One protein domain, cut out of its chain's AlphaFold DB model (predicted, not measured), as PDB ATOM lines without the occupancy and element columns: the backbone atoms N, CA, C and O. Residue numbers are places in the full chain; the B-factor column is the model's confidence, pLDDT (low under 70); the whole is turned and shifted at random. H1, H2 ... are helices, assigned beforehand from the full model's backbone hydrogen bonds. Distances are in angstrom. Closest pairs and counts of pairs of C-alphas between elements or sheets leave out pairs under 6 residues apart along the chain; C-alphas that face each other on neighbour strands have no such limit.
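AT A GLANCE: This is residues 4 to 20 and 90 to 147 of the 147 residues of an uncharacterized protein of Gallibacterium genomosp. 2 (UniProt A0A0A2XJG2). One long helix, H2, makes the length of an elongated all-helix body, and three shorter helices stand in a row along it: H1, then H3, then H4 near Val 111, where H2 ends. H1 packs on H2 and stands side by side with H3, while H4 is turned across H3. The printed part has 75 residues, with four named helices in the order H1, H2, H3, H4 and no named strand. It is compact, with a radius of gyration of the C-alphas of 11.9 A and spans of 35 by 22 by 18 A.

IN THESE COORDINATES: Find C-alpha 4 at (4.764, -8.206, 4.388); from there H1, residues 4 to 15, runs 16.9 A. Past the cut, look for C-alpha 92 at (12.409, 8.084, 17.774), where H2, residues 92 to 111, sets out on its 29.5 A. H3 holds residues 117 to 128 and is 16.2 A long. H4, residues 139 to 146, runs 10.8 A and ends at C-alpha 146 at (-0.950, -20.365, 17.479).

HOW THE PARTS SIT: Start at Phe 9 of H1: its C-alpha is 5.3 A from that of Ser 101, the closest pair where H1 and H2 touch, at a steep tilt of 51 degrees, opposite ways. H1 also touches H3, closest at the C-alphas of Ile 11 and Arg 125, 6.2 A apart, at a shallow tilt of 21 degrees, the same way. H2 and H3 are close but not clearly touching, with the C-alphas of Tyr 108 and Tyr 120 closest at 7.3 A. H3 touches H4 at a steep tilt of 66 degrees, with the C-alphas of Tyr 123 and Ile 142 closest at 6.2 A. H1 and H4 are apart. In H1, H3 and H4 every O i to N i+4 pair is within hydrogen-bond range; in H2, 14 of 16 are.

THE WHOLE: The farthest C-alphas, those of Ile 90 and Asn 147, are 36.8 A apart. Residues 21 to 89 are not printed, and C-alphas 20 and 90 stand 11.5 A apart across the cut. The link from H2 to H3 is tight and that from H3 to H4 short. Look for pLDDT under 70 at residue 90, residues 130 to 132 and residues 134 to 135.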
ATOM      1  N   PHE A   4       4.548  -7.489   3.140       89.00
ATOM      2  CA  PHE A   4       4.764  -8.206   4.388       89.00
ATOM      3  C   PHE A   4       5.520  -7.383   5.447       89.00
ATOM      4  O   PHE A   4       5.073  -7.311   6.589       89.00
ATOM      5  N   HIS A   5       6.592  -6.670   5.078       89.25
ATOM      6  CA  HIS A   5       7.336  -5.821   6.025       89.25
ATOM      7  C   HIS A   5       6.460  -4.686   6.579       89.25
ATOM      8  O   HIS A   5       6.451  -4.438   7.786       89.25
ATOM      9  N   GLN A   6       5.632  -4.068   5.728       90.12
ATOM     10  CA  GLN A   6       4.654  -3.065   6.167       90.12
ATOM     11  C   GLN A   6       3.625  -3.669   7.135       90.12
ATOM     12  O   GLN A   6       3.229  -3.009   8.093       90.12
ATOM     13  N   ASN A   7       3.194  -4.916   6.916       92.31
ATOM     14  CA  ASN A   7       2.243  -5.590   7.803       92.31
ATOM     15  C   ASN A   7       2.838  -5.864   9.189       92.31
ATOM     16  O   ASN A   7       2.168  -5.595  10.184       92.31
ATOM     17  N   ILE A   8       4.092  -6.323   9.264       90.06
ATOM     18  CA  ILE A   8       4.809  -6.493  10.538       90.06
ATOM     19  C   ILE A   8       4.882  -5.152  11.280       90.06
ATOM     20  O   ILE A   8       4.485  -5.062  12.440       90.06
ATOM     21  N   PHE A   9       5.325  -4.093  10.597       90.88
ATOM     22  CA  PHE A   9       5.427  -2.757  11.188       90.88
ATOM     23  C   PHE A   9       4.068  -2.230  11.675       90.88
ATOM     24  O   PHE A   9       3.959  -1.710  12.781       90.88
ATOM     25  N   ASN A  10       3.002  -2.436  10.898       92.38
ATOM     26  CA  ASN A  10       1.648  -2.038  11.281       92.38
ATOM     27  C   ASN A  10       1.164  -2.728  12.564       92.38
ATOM     28  O   ASN A  10       0.450  -2.090  13.338       92.38
ATOM     29  N   ILE A  11       1.520  -4.001  12.778       89.88
ATOM     30  CA  ILE A  11       1.197  -4.728  14.015       89.88
ATOM     31  C   ILE A  11       1.948  -4.106  15.194       89.88
ATOM     32  O   ILE A  11       1.336  -3.831  16.222       89.88
ATOM     33  N   LEU A  12       3.241  -3.820  15.033       89.00
ATOM     34  CA  LEU A  12       4.044  -3.189  16.083       89.00
ATOM     35  C   LEU A  12       3.523  -1.790  16.447       89.00
ATOM     36  O   LEU A  12       3.400  -1.474  17.631       89.00
ATOM     37  N   CYS A  13       3.140  -0.973  15.461       88.44
ATOM     38  CA  CYS A  13       2.489   0.317  15.708       88.44
ATOM     39  C   CYS A  13       1.157   0.160  16.452       88.44
ATOM     40  O   CYS A  13       0.882   0.917  17.378       88.44
ATOM     41  N   GLU A  14       0.338  -0.823  16.069       89.75
ATOM     42  CA  GLU A  14      -0.962  -1.085  16.696       89.75
ATOM     43  C   GLU A  14      -0.821  -1.490  18.166       89.75
ATOM     44  O   GLU A  14      -1.531  -0.962  19.017       89.75
ATOM     45  N   VAL A  15       0.133  -2.367  18.480       87.00
ATOM     46  CA  VAL A  15       0.390  -2.821  19.853       87.00
ATOM     47  C   VAL A  15       0.921  -1.683  20.731       87.00
ATOM     48  O   VAL A  15       0.540  -1.573  21.893       87.00
ATOM     49  N   ASN A  16       1.754  -0.802  20.172       84.38
ATOM     50  CA  ASN A  16       2.352   0.322  20.900       84.38
ATOM     51  C   ASN A  16       1.492   1.604  20.881       84.38
ATOM     52  O   ASN A  16       1.931   2.635  21.386       84.38
ATOM     53  N   ASN A  17       0.274   1.564  20.322       85.75
ATOM     54  CA  ASN A  17      -0.605   2.730  20.137       85.75
ATOM     55  C   ASN A  17       0.061   3.903  19.388       85.75
ATOM     56  O   ASN A  17      -0.204   5.075  19.662       85.75
ATOM     57  N   VAL A  18       0.923   3.587  18.422       85.75
ATOM     58  CA  VAL A  18       1.613   4.554  17.564       85.75
ATOM     59  C   VAL A  18       0.876   4.673  16.227       85.75
ATOM     60  O   VAL A  18       0.303   3.707  15.716       85.75
ATOM     61  N   GLN A  19       0.870   5.871  15.637       85.50
ATOM     62  CA  GLN A  19       0.239   6.096  14.338       85.50
ATOM     63  C   GLN A  19       0.902   5.240  13.248       85.50
ATOM     64  O   GLN A  19       2.121   5.179  13.131       85.50
ATOM     65  N   LYS A  20       0.090   4.595  12.405       87.25
ATOM     66  CA  LYS A  20       0.599   3.818  11.269       87.25
ATOM     67  C   LYS A  20       1.142   4.776  10.209       87.25
ATOM     68  O   LYS A  20       0.411   5.640   9.724       87.25
ATOM     69  N   ILE A  90      10.549  11.584  11.519       67.62
ATOM     70  CA  ILE A  90      10.096  10.321  12.074       67.62
ATOM     71  C   ILE A  90      10.464  10.359  13.553       67.62
ATOM     72  O   ILE A  90      11.617  10.632  13.888       67.62
ATOM     73  N   SER A  91       9.486  10.143  14.435       78.06
ATOM     74  CA  SER A  91       9.781  10.122  15.867       78.06
ATOM     75  C   SER A  91      10.720   8.963  16.206       78.06
ATOM     76  O   SER A  91      10.729   7.936  15.527       78.06
ATOM     77  N   GLU A  92      11.488   9.114  17.279       79.94
ATOM     78  CA  GLU A  92      12.409   8.084  17.774       79.94
ATOM     79  C   GLU A  92      11.695   6.736  17.986       79.94
ATOM     80  O   GLU A  92      12.156   5.706  17.507       79.94
ATOM     81  N   GLN A  93      10.472   6.765  18.529       81.12
ATOM     82  CA  GLN A  93       9.617   5.577  18.670       81.12
ATOM     83  C   GLN A  93       9.333   4.871  17.337       81.12
ATOM     84  O   GLN A  93       9.375   3.648  17.255       81.12
ATOM     85  N   HIS A  94       9.054   5.613  16.264       85.12
ATOM     86  CA  HIS A  94       8.845   4.999  14.954       85.12
ATOM     87  C   HIS A  94      10.134   4.350  14.431       85.12
ATOM     88  O   HIS A  94      10.062   3.302  13.792       85.12
ATOM     89  N   GLN A  95      11.305   4.943  14.699       83.06
ATOM     90  CA  GLN A  95      12.597   4.352  14.332       83.06
ATOM     91  C   GLN A  95      12.863   3.053  15.095       83.06
ATOM     92  O   GLN A  95      13.279   2.077  14.473       83.06
ATOM     93  N   GLU A  96      12.575   3.010  16.395       85.69
ATOM     94  CA  GLU A  96      12.699   1.796  17.210       85.69
ATOM     95  C   GLU A  96      11.809   0.665  16.675       85.69
ATOM     96  O   GLU A  96      12.306  -0.424  16.381       85.69
ATOM     97  N   LEU A  97      10.523   0.945  16.436       88.50
ATOM     98  CA  LEU A  97       9.582  -0.038  15.881       88.50
ATOM     99  C   LEU A  97       9.981  -0.492  14.471       88.50
ATOM    100  O   LEU A  97       9.763  -1.643  14.091       88.50
ATOM    101  N   TYR A  98      10.590   0.391  13.678       87.69
ATOM    102  CA  TYR A  98      11.096   0.033  12.359       87.69
ATOM    103  C   TYR A  98      12.287  -0.928  12.455       87.69
ATOM    104  O   TYR A  98      12.308  -1.936  11.746       87.69
ATOM    105  N   GLN A  99      13.232  -0.691  13.368       85.69
ATOM    106  CA  GLN A  99      14.341  -1.620  13.620       85.69
ATOM    107  C   GLN A  99      13.844  -2.975  14.136       85.69
ATOM    108  O   GLN A  99      14.322  -4.022  13.697       85.69
ATOM    109  N   GLU A 100      12.840  -2.976  15.010       87.69
ATOM    110  CA  GLU A 100      12.212  -4.209  15.484       87.69
ATOM    111  C   GLU A 100      11.519  -4.966  14.340       87.69
ATOM    112  O   GLU A 100      11.716  -6.172  14.185       87.69
ATOM    113  N   SER A 101      10.804  -4.258  13.459       89.88
ATOM    114  CA  SER A 101      10.182  -4.868  12.277       89.88
ATOM    115  C   SER A 101      11.204  -5.511  11.329       89.88
ATOM    116  O   SER A 101      10.923  -6.563  10.756       89.88
ATOM    117  N   LEU A 102      12.404  -4.927  11.195       88.50
ATOM    118  CA  LEU A 102      13.502  -5.502  10.411       88.50
ATOM    119  C   LEU A 102      14.045  -6.785  11.052       88.50
ATOM    120  O   LEU A 102      14.284  -7.763  10.346       88.50
ATOM    121  N   ALA A 103      14.200  -6.809  12.376       87.00
ATOM    122  CA  ALA A 103      14.642  -8.005  13.094       87.00
ATOM    123  C   ALA A 103      13.625  -9.158  12.982       87.00
ATOM    124  O   ALA A 103      14.011 -10.318  12.823       87.00
ATOM    125  N   LEU A 104      12.325  -8.849  13.015       89.06
ATOM    126  CA  LEU A 104      11.257  -9.830  12.798       89.06
ATOM    127  C   LEU A 104      11.211 -10.323  11.351       89.06
ATOM    128  O   LEU A 104      11.021 -11.512  11.119       89.06
ATOM    129  N   LEU A 105      11.440  -9.439  10.378       90.00
ATOM    130  CA  LEU A 105      11.556  -9.830   8.975       90.00
ATOM    131  C   LEU A 105      12.729 -10.804   8.771       90.00
ATOM    132  O   LEU A 105      12.572 -11.829   8.118       90.00
ATOM    133  N   GLN A 106      13.885 -10.528   9.381       88.38
ATOM    134  CA  GLN A 106      15.034 -11.442   9.356       88.38
ATOM    135  C   GLN A 106      14.737 -12.770  10.060       88.38
ATOM    136  O   GLN A 106      15.146 -13.822   9.583       88.38
ATOM    137  N   SER A 107      14.000 -12.732  11.169       87.81
ATOM    138  CA  SER A 107      13.571 -13.940  11.876       87.81
ATOM    139  C   SER A 107      12.624 -14.791  11.020       87.81
ATOM    140  O   SER A 107      12.734 -16.015  11.023       87.81
ATOM    141  N   TYR A 108      11.732 -14.163  10.245       89.38
ATOM    142  CA  TYR A 108      10.860 -14.865   9.301       89.38
ATOM    143  C   TYR A 108      11.658 -15.604   8.226       89.38
ATOM    144  O   TYR A 108      11.344 -16.749   7.923       89.38
ATOM    145  N   GLU A 109      12.727 -15.003   7.694       89.00
ATOM    146  CA  GLU A 109      13.565 -15.632   6.662       89.00
ATOM    147  C   GLU A 109      14.146 -16.993   7.084       89.00
ATOM    148  O   GLU A 109      14.433 -17.825   6.223       89.00
ATOM    149  N   ILE A 110      14.278 -17.244   8.392       87.31
ATOM    150  CA  ILE A 110      14.748 -18.518   8.954       87.31
ATOM    151  C   ILE A 110      13.659 -19.599   8.876       87.31
ATOM    152  O   ILE A 110      13.960 -20.761   8.614       87.31
ATOM    153  N   VAL A 111      12.396 -19.223   9.087       87.88
ATOM    154  CA  VAL A 111      11.254 -20.149   9.219       87.88
ATOM    155  C   VAL A 111      10.303 -20.131   8.020       87.88
ATOM    156  O   VAL A 111       9.354 -20.911   7.976       87.88
ATOM    157  N   LYS A 112      10.552 -19.273   7.022       89.81
ATOM    158  CA  LYS A 112       9.667 -19.042   5.865       89.81
ATOM    159  C   LYS A 112       9.355 -20.287   5.034       89.81
ATOM    160  O   LYS A 112       8.373 -20.297   4.302       89.81
ATOM    161  N   ASN A 113      10.203 -21.314   5.106       91.56
ATOM    162  CA  ASN A 113       9.996 -22.562   4.370       91.56
ATOM    163  C   ASN A 113       8.885 -23.422   4.996       91.56
ATOM    164  O   ASN A 113       8.268 -24.212   4.288       91.56
ATOM    165  N   ASP A 114       8.622 -23.249   6.295       89.88
ATOM    166  CA  ASP A 114       7.727 -24.103   7.086       89.88
ATOM    167  C   ASP A 114       6.520 -23.353   7.676       89.88
ATOM    168  O   ASP A 114       5.584 -23.983   8.185       89.88
ATOM    169  N   ILE A 115       6.552 -22.016   7.636       89.19
ATOM    170  CA  ILE A 115       5.540 -21.111   8.187       89.19
ATOM    171  C   ILE A 115       5.126 -20.093   7.119       89.19
ATOM    172  O   ILE A 115       5.955 -19.377   6.550       89.19
ATOM    173  N   SER A 116       3.819 -19.992   6.877       91.44
ATOM    174  CA  SER A 116       3.257 -18.987   5.974       91.44
ATOM    175  C   SER A 116       3.347 -17.569   6.555       91.44
ATOM    176  O   SER A 116       3.423 -17.373   7.770       91.44
ATOM    177  N   GLU A 117       3.308 -16.552   5.687       91.25
ATOM    178  CA  GLU A 117       3.288 -15.146   6.115       91.25
ATOM    179  C   GLU A 117       2.137 -14.866   7.100       91.25
ATOM    180  O   GLU A 117       2.344 -14.217   8.125       91.25
ATOM    181  N   ASP A 118       0.940 -15.400   6.838       90.88
ATOM    182  CA  ASP A 118      -0.248 -15.175   7.671       90.88
ATOM    183  C   ASP A 118      -0.135 -15.824   9.061       90.88
ATOM    184  O   ASP A 118      -0.525 -15.220  10.070       90.88
ATOM    185  N   GLU A 119       0.434 -17.031   9.144       89.38
ATOM    186  CA  GLU A 119       0.728 -17.697  10.420       89.38
ATOM    187  C   GLU A 119       1.750 -16.896  11.228       89.38
ATOM    188  O   GLU A 119       1.562 -16.669  12.426       89.38
ATOM    189  N   TYR A 120       2.801 -16.402  10.570       90.69
ATOM    190  CA  TYR A 120       3.827 -15.606  11.230       90.69
ATOM    191  C   TYR A 120       3.291 -14.257  11.726       90.69
ATOM    192  O   TYR A 120       3.563 -13.864  12.861       90.69
ATOM    193  N   LEU A 121       2.467 -13.566  10.929       91.81
ATOM    194  CA  LEU A 121       1.795 -12.329  11.346       91.81
ATOM    195  C   LEU A 121       0.854 -12.572  12.530       91.81
ATOM    196  O   LEU A 121       0.806 -11.762  13.459       91.81
ATOM    197  N   SER A 122       0.133 -13.695  12.528       89.75
ATOM    198  CA  SER A 122      -0.741 -14.091  13.638       89.75
ATOM    199  C   SER A 122       0.057 -14.355  14.916       89.75
ATOM    200  O   SER A 122      -0.345 -13.911  15.994       89.75
ATOM    201  N   TYR A 123       1.214 -15.009  14.794       89.56
ATOM    202  CA  TYR A 123       2.147 -15.234  15.894       89.56
ATOM    203  C   TYR A 123       2.697 -13.917  16.451       89.56
ATOM    204  O   TYR A 123       2.593 -13.685  17.656       89.56
ATOM    205  N   ILE A 124       3.205 -13.026  15.587       89.19
ATOM    206  CA  ILE A 124       3.698 -11.698  15.987       89.19
ATOM    207  C   ILE A 124       2.598 -10.956  16.736       89.19
ATOM    208  O   ILE A 124       2.831 -10.473  17.843       89.19
ATOM    209  N   ARG A 125       1.388 -10.894  16.170       88.81
ATOM    210  CA  ARG A 125       0.263 -10.186  16.782       88.81
ATOM    211  C   ARG A 125      -0.069 -10.757  18.158       88.81
ATOM    212  O   ARG A 125      -0.143  -9.986  19.106       88.81
ATOM    213  N   LYS A 126      -0.216 -12.081  18.298       86.38
ATOM    214  CA  LYS A 126      -0.504 -12.718  19.597       86.38
ATOM    215  C   LYS A 126       0.610 -12.479  20.623       86.38
ATOM    216  O   LYS A 126       0.308 -12.120  21.757       86.38
ATOM    217  N   LYS A 127       1.878 -12.669  20.241       83.00
ATOM    218  CA  LYS A 127       3.018 -12.585  21.168       83.00
ATOM    219  C   LYS A 127       3.318 -11.145  21.594       83.00
ATOM    220  O   LYS A 127       3.603 -10.920  22.761       83.00
ATOM    221  N   SER A 128       3.142 -10.166  20.703       81.06
ATOM    222  CA  SER A 128       3.359  -8.740  21.016       81.06
ATOM    223  C   SER A 128       2.455  -8.220  22.138       81.06
ATOM    224  O   SER A 128       2.861  -7.346  22.897       81.06
ATOM    225  N   TYR A 129       1.235  -8.754  22.273       74.19
ATOM    226  CA  TYR A 129       0.327  -8.377  23.364       74.19
ATOM    227  C   TYR A 129       0.682  -9.023  24.709       74.19
ATOM    228  O   TYR A 129       0.195  -8.571  25.743       74.19
ATOM    229  N   SER A 130       1.491 -10.087  24.718       65.56
ATOM    230  CA  SER A 130       1.749 -10.896  25.911       65.56
ATOM    231  C   SER A 130       3.171 -10.764  26.463       65.56
ATOM    232  O   SER A 130       3.342 -10.951  27.668       65.56
ATOM    233  N   ARG A 131       4.186 -10.462  25.633       61.44
ATOM    234  CA  ARG A 131       5.599 -10.251  26.023       61.44
ATOM    235  C   ARG A 131       6.454  -9.758  24.842       61.44
ATOM    236  O   ARG A 131       6.011  -9.743  23.701       61.44
ATOM    237  N   LEU A 132       7.717  -9.412  25.118       65.62
ATOM    238  CA  LEU A 132       8.733  -9.180  24.081       65.62
ATOM    239  C   LEU A 132       8.864 -10.411  23.169       65.62
ATOM    240  O   LEU A 132       8.971 -11.543  23.650       65.62
ATOM    241  N   ILE A 133       8.863 -10.185  21.856       70.56
ATOM    242  CA  ILE A 133       9.061 -11.247  20.870       70.56
ATOM    243  C   ILE A 133      10.526 -11.690  20.927       70.56
ATOM    244  O   ILE A 133      11.444 -10.877  20.828       70.56
ATOM    245  N   GLU A 134      10.751 -12.992  21.086       67.56
ATOM    246  CA  GLU A 134      12.097 -13.558  21.005       67.56
ATOM    247  C   GLU A 134      12.666 -13.386  19.599       67.56
ATOM    248  O   GLU A 134      11.988 -13.615  18.594       67.56
ATOM    249  N   LYS A 135      13.938 -12.997  19.541       65.38
ATOM    250  CA  LYS A 135      14.680 -12.912  18.287       65.38
ATOM    251  C   LYS A 135      15.026 -14.341  17.857       65.38
ATOM    252  O   LYS A 135      15.702 -15.035  18.610       65.38
ATOM    253  N   ASN A 136      14.591 -14.743  16.659       74.44
ATOM    254  CA  ASN A 136      14.744 -16.087  16.070       74.44
ATOM    255  C   ASN A 136      13.899 -17.206  16.724       74.44
ATOM    256  O   ASN A 136      14.463 -18.142  17.290       74.44
ATOM    257  N   PRO A 137      12.559 -17.147  16.636       78.06
ATOM    258  CA  PRO A 137      11.705 -18.226  17.119       78.06
ATOM    259  C   PRO A 137      11.836 -19.489  16.258       78.06
ATOM    260  O   PRO A 137      12.030 -19.411  15.043       78.06
ATOM    261  N   THR A 138      11.680 -20.656  16.879       84.56
ATOM    262  CA  THR A 138      11.613 -21.937  16.160       84.56
ATOM    263  C   THR A 138      10.211 -22.196  15.597       84.56
ATOM    264  O   THR A 138       9.213 -21.634  16.053       84.56
ATOM    265  N   VAL A 139      10.104 -23.078  14.596       84.06
ATOM    266  CA  VAL A 139       8.812 -23.467  13.993       84.06
ATOM    267  C   VAL A 139       7.855 -24.047  15.044       84.06
ATOM    268  O   VAL A 139       6.664 -23.731  15.039       84.06
ATOM    269  N   GLU A 140       8.368 -24.864  15.969       84.38
ATOM    270  CA  GLU A 140       7.578 -25.458  17.054       84.38
ATOM    271  C   GLU A 140       7.035 -24.397  18.014       84.38
ATOM    272  O   GLU A 140       5.856 -24.437  18.361       84.38
ATOM    273  N   GLU A 141       7.845 -23.407  18.393       83.50
ATOM    274  CA  GLU A 141       7.402 -22.296  19.243       83.50
ATOM    275  C   GLU A 141       6.280 -21.488  18.593       83.50
ATOM    276  O   GLU A 141       5.296 -21.161  19.258       83.50
ATOM    277  N   ILE A 142       6.404 -21.195  17.294       83.69
ATOM    278  CA  ILE A 142       5.383 -20.460  16.540       83.69
ATOM    279  C   ILE A 142       4.064 -21.236  16.561       83.69
ATOM    280  O   ILE A 142       3.028 -20.681  16.923       83.69
ATOM    281  N   ARG A 143       4.098 -22.531  16.225       84.31
ATOM    282  CA  ARG A 143       2.892 -23.372  16.176       84.31
ATOM    283  C   ARG A 143       2.269 -23.580  17.554       84.31
ATOM    284  O   ARG A 143       1.051 -23.496  17.678       84.31
ATOM    285  N   ASN A 144       3.083 -23.764  18.591       86.00
ATOM    286  CA  ASN A 144       2.606 -23.893  19.969       86.00
ATOM    287  C   ASN A 144       1.892 -22.631  20.470       86.00
ATOM    288  O   ASN A 144       1.002 -22.738  21.302       86.00
ATOM    289  N   TYR A 145       2.263 -21.447  19.974       80.75
ATOM    290  CA  TYR A 145       1.611 -20.183  20.336       80.75
ATOM    291  C   TYR A 145       0.336 -19.892  19.524       80.75
ATOM    292  O   TYR A 145      -0.484 -19.044  19.898       80.75
ATOM    293  N   LEU A 146       0.206 -20.524  18.355       81.50
ATOM    294  CA  LEU A 146      -0.950 -20.365  17.479       81.50
ATOM    295  C   LEU A 146      -2.116 -21.271  17.891       81.50
ATOM    296  O   LEU A 146      -3.255 -20.804  17.781       81.50
ATOM    297  N   ASN A 147      -1.816 -22.478  18.382       78.00
ATOM    298  CA  ASN A 147      -2.763 -23.428  18.981       78.00
ATOM    299  C   ASN A 147      -3.312 -22.945  20.330       78.00
ATOM    300  O   ASN A 147      -4.479 -23.288  20.623       78.00
TER     301      ASN A 147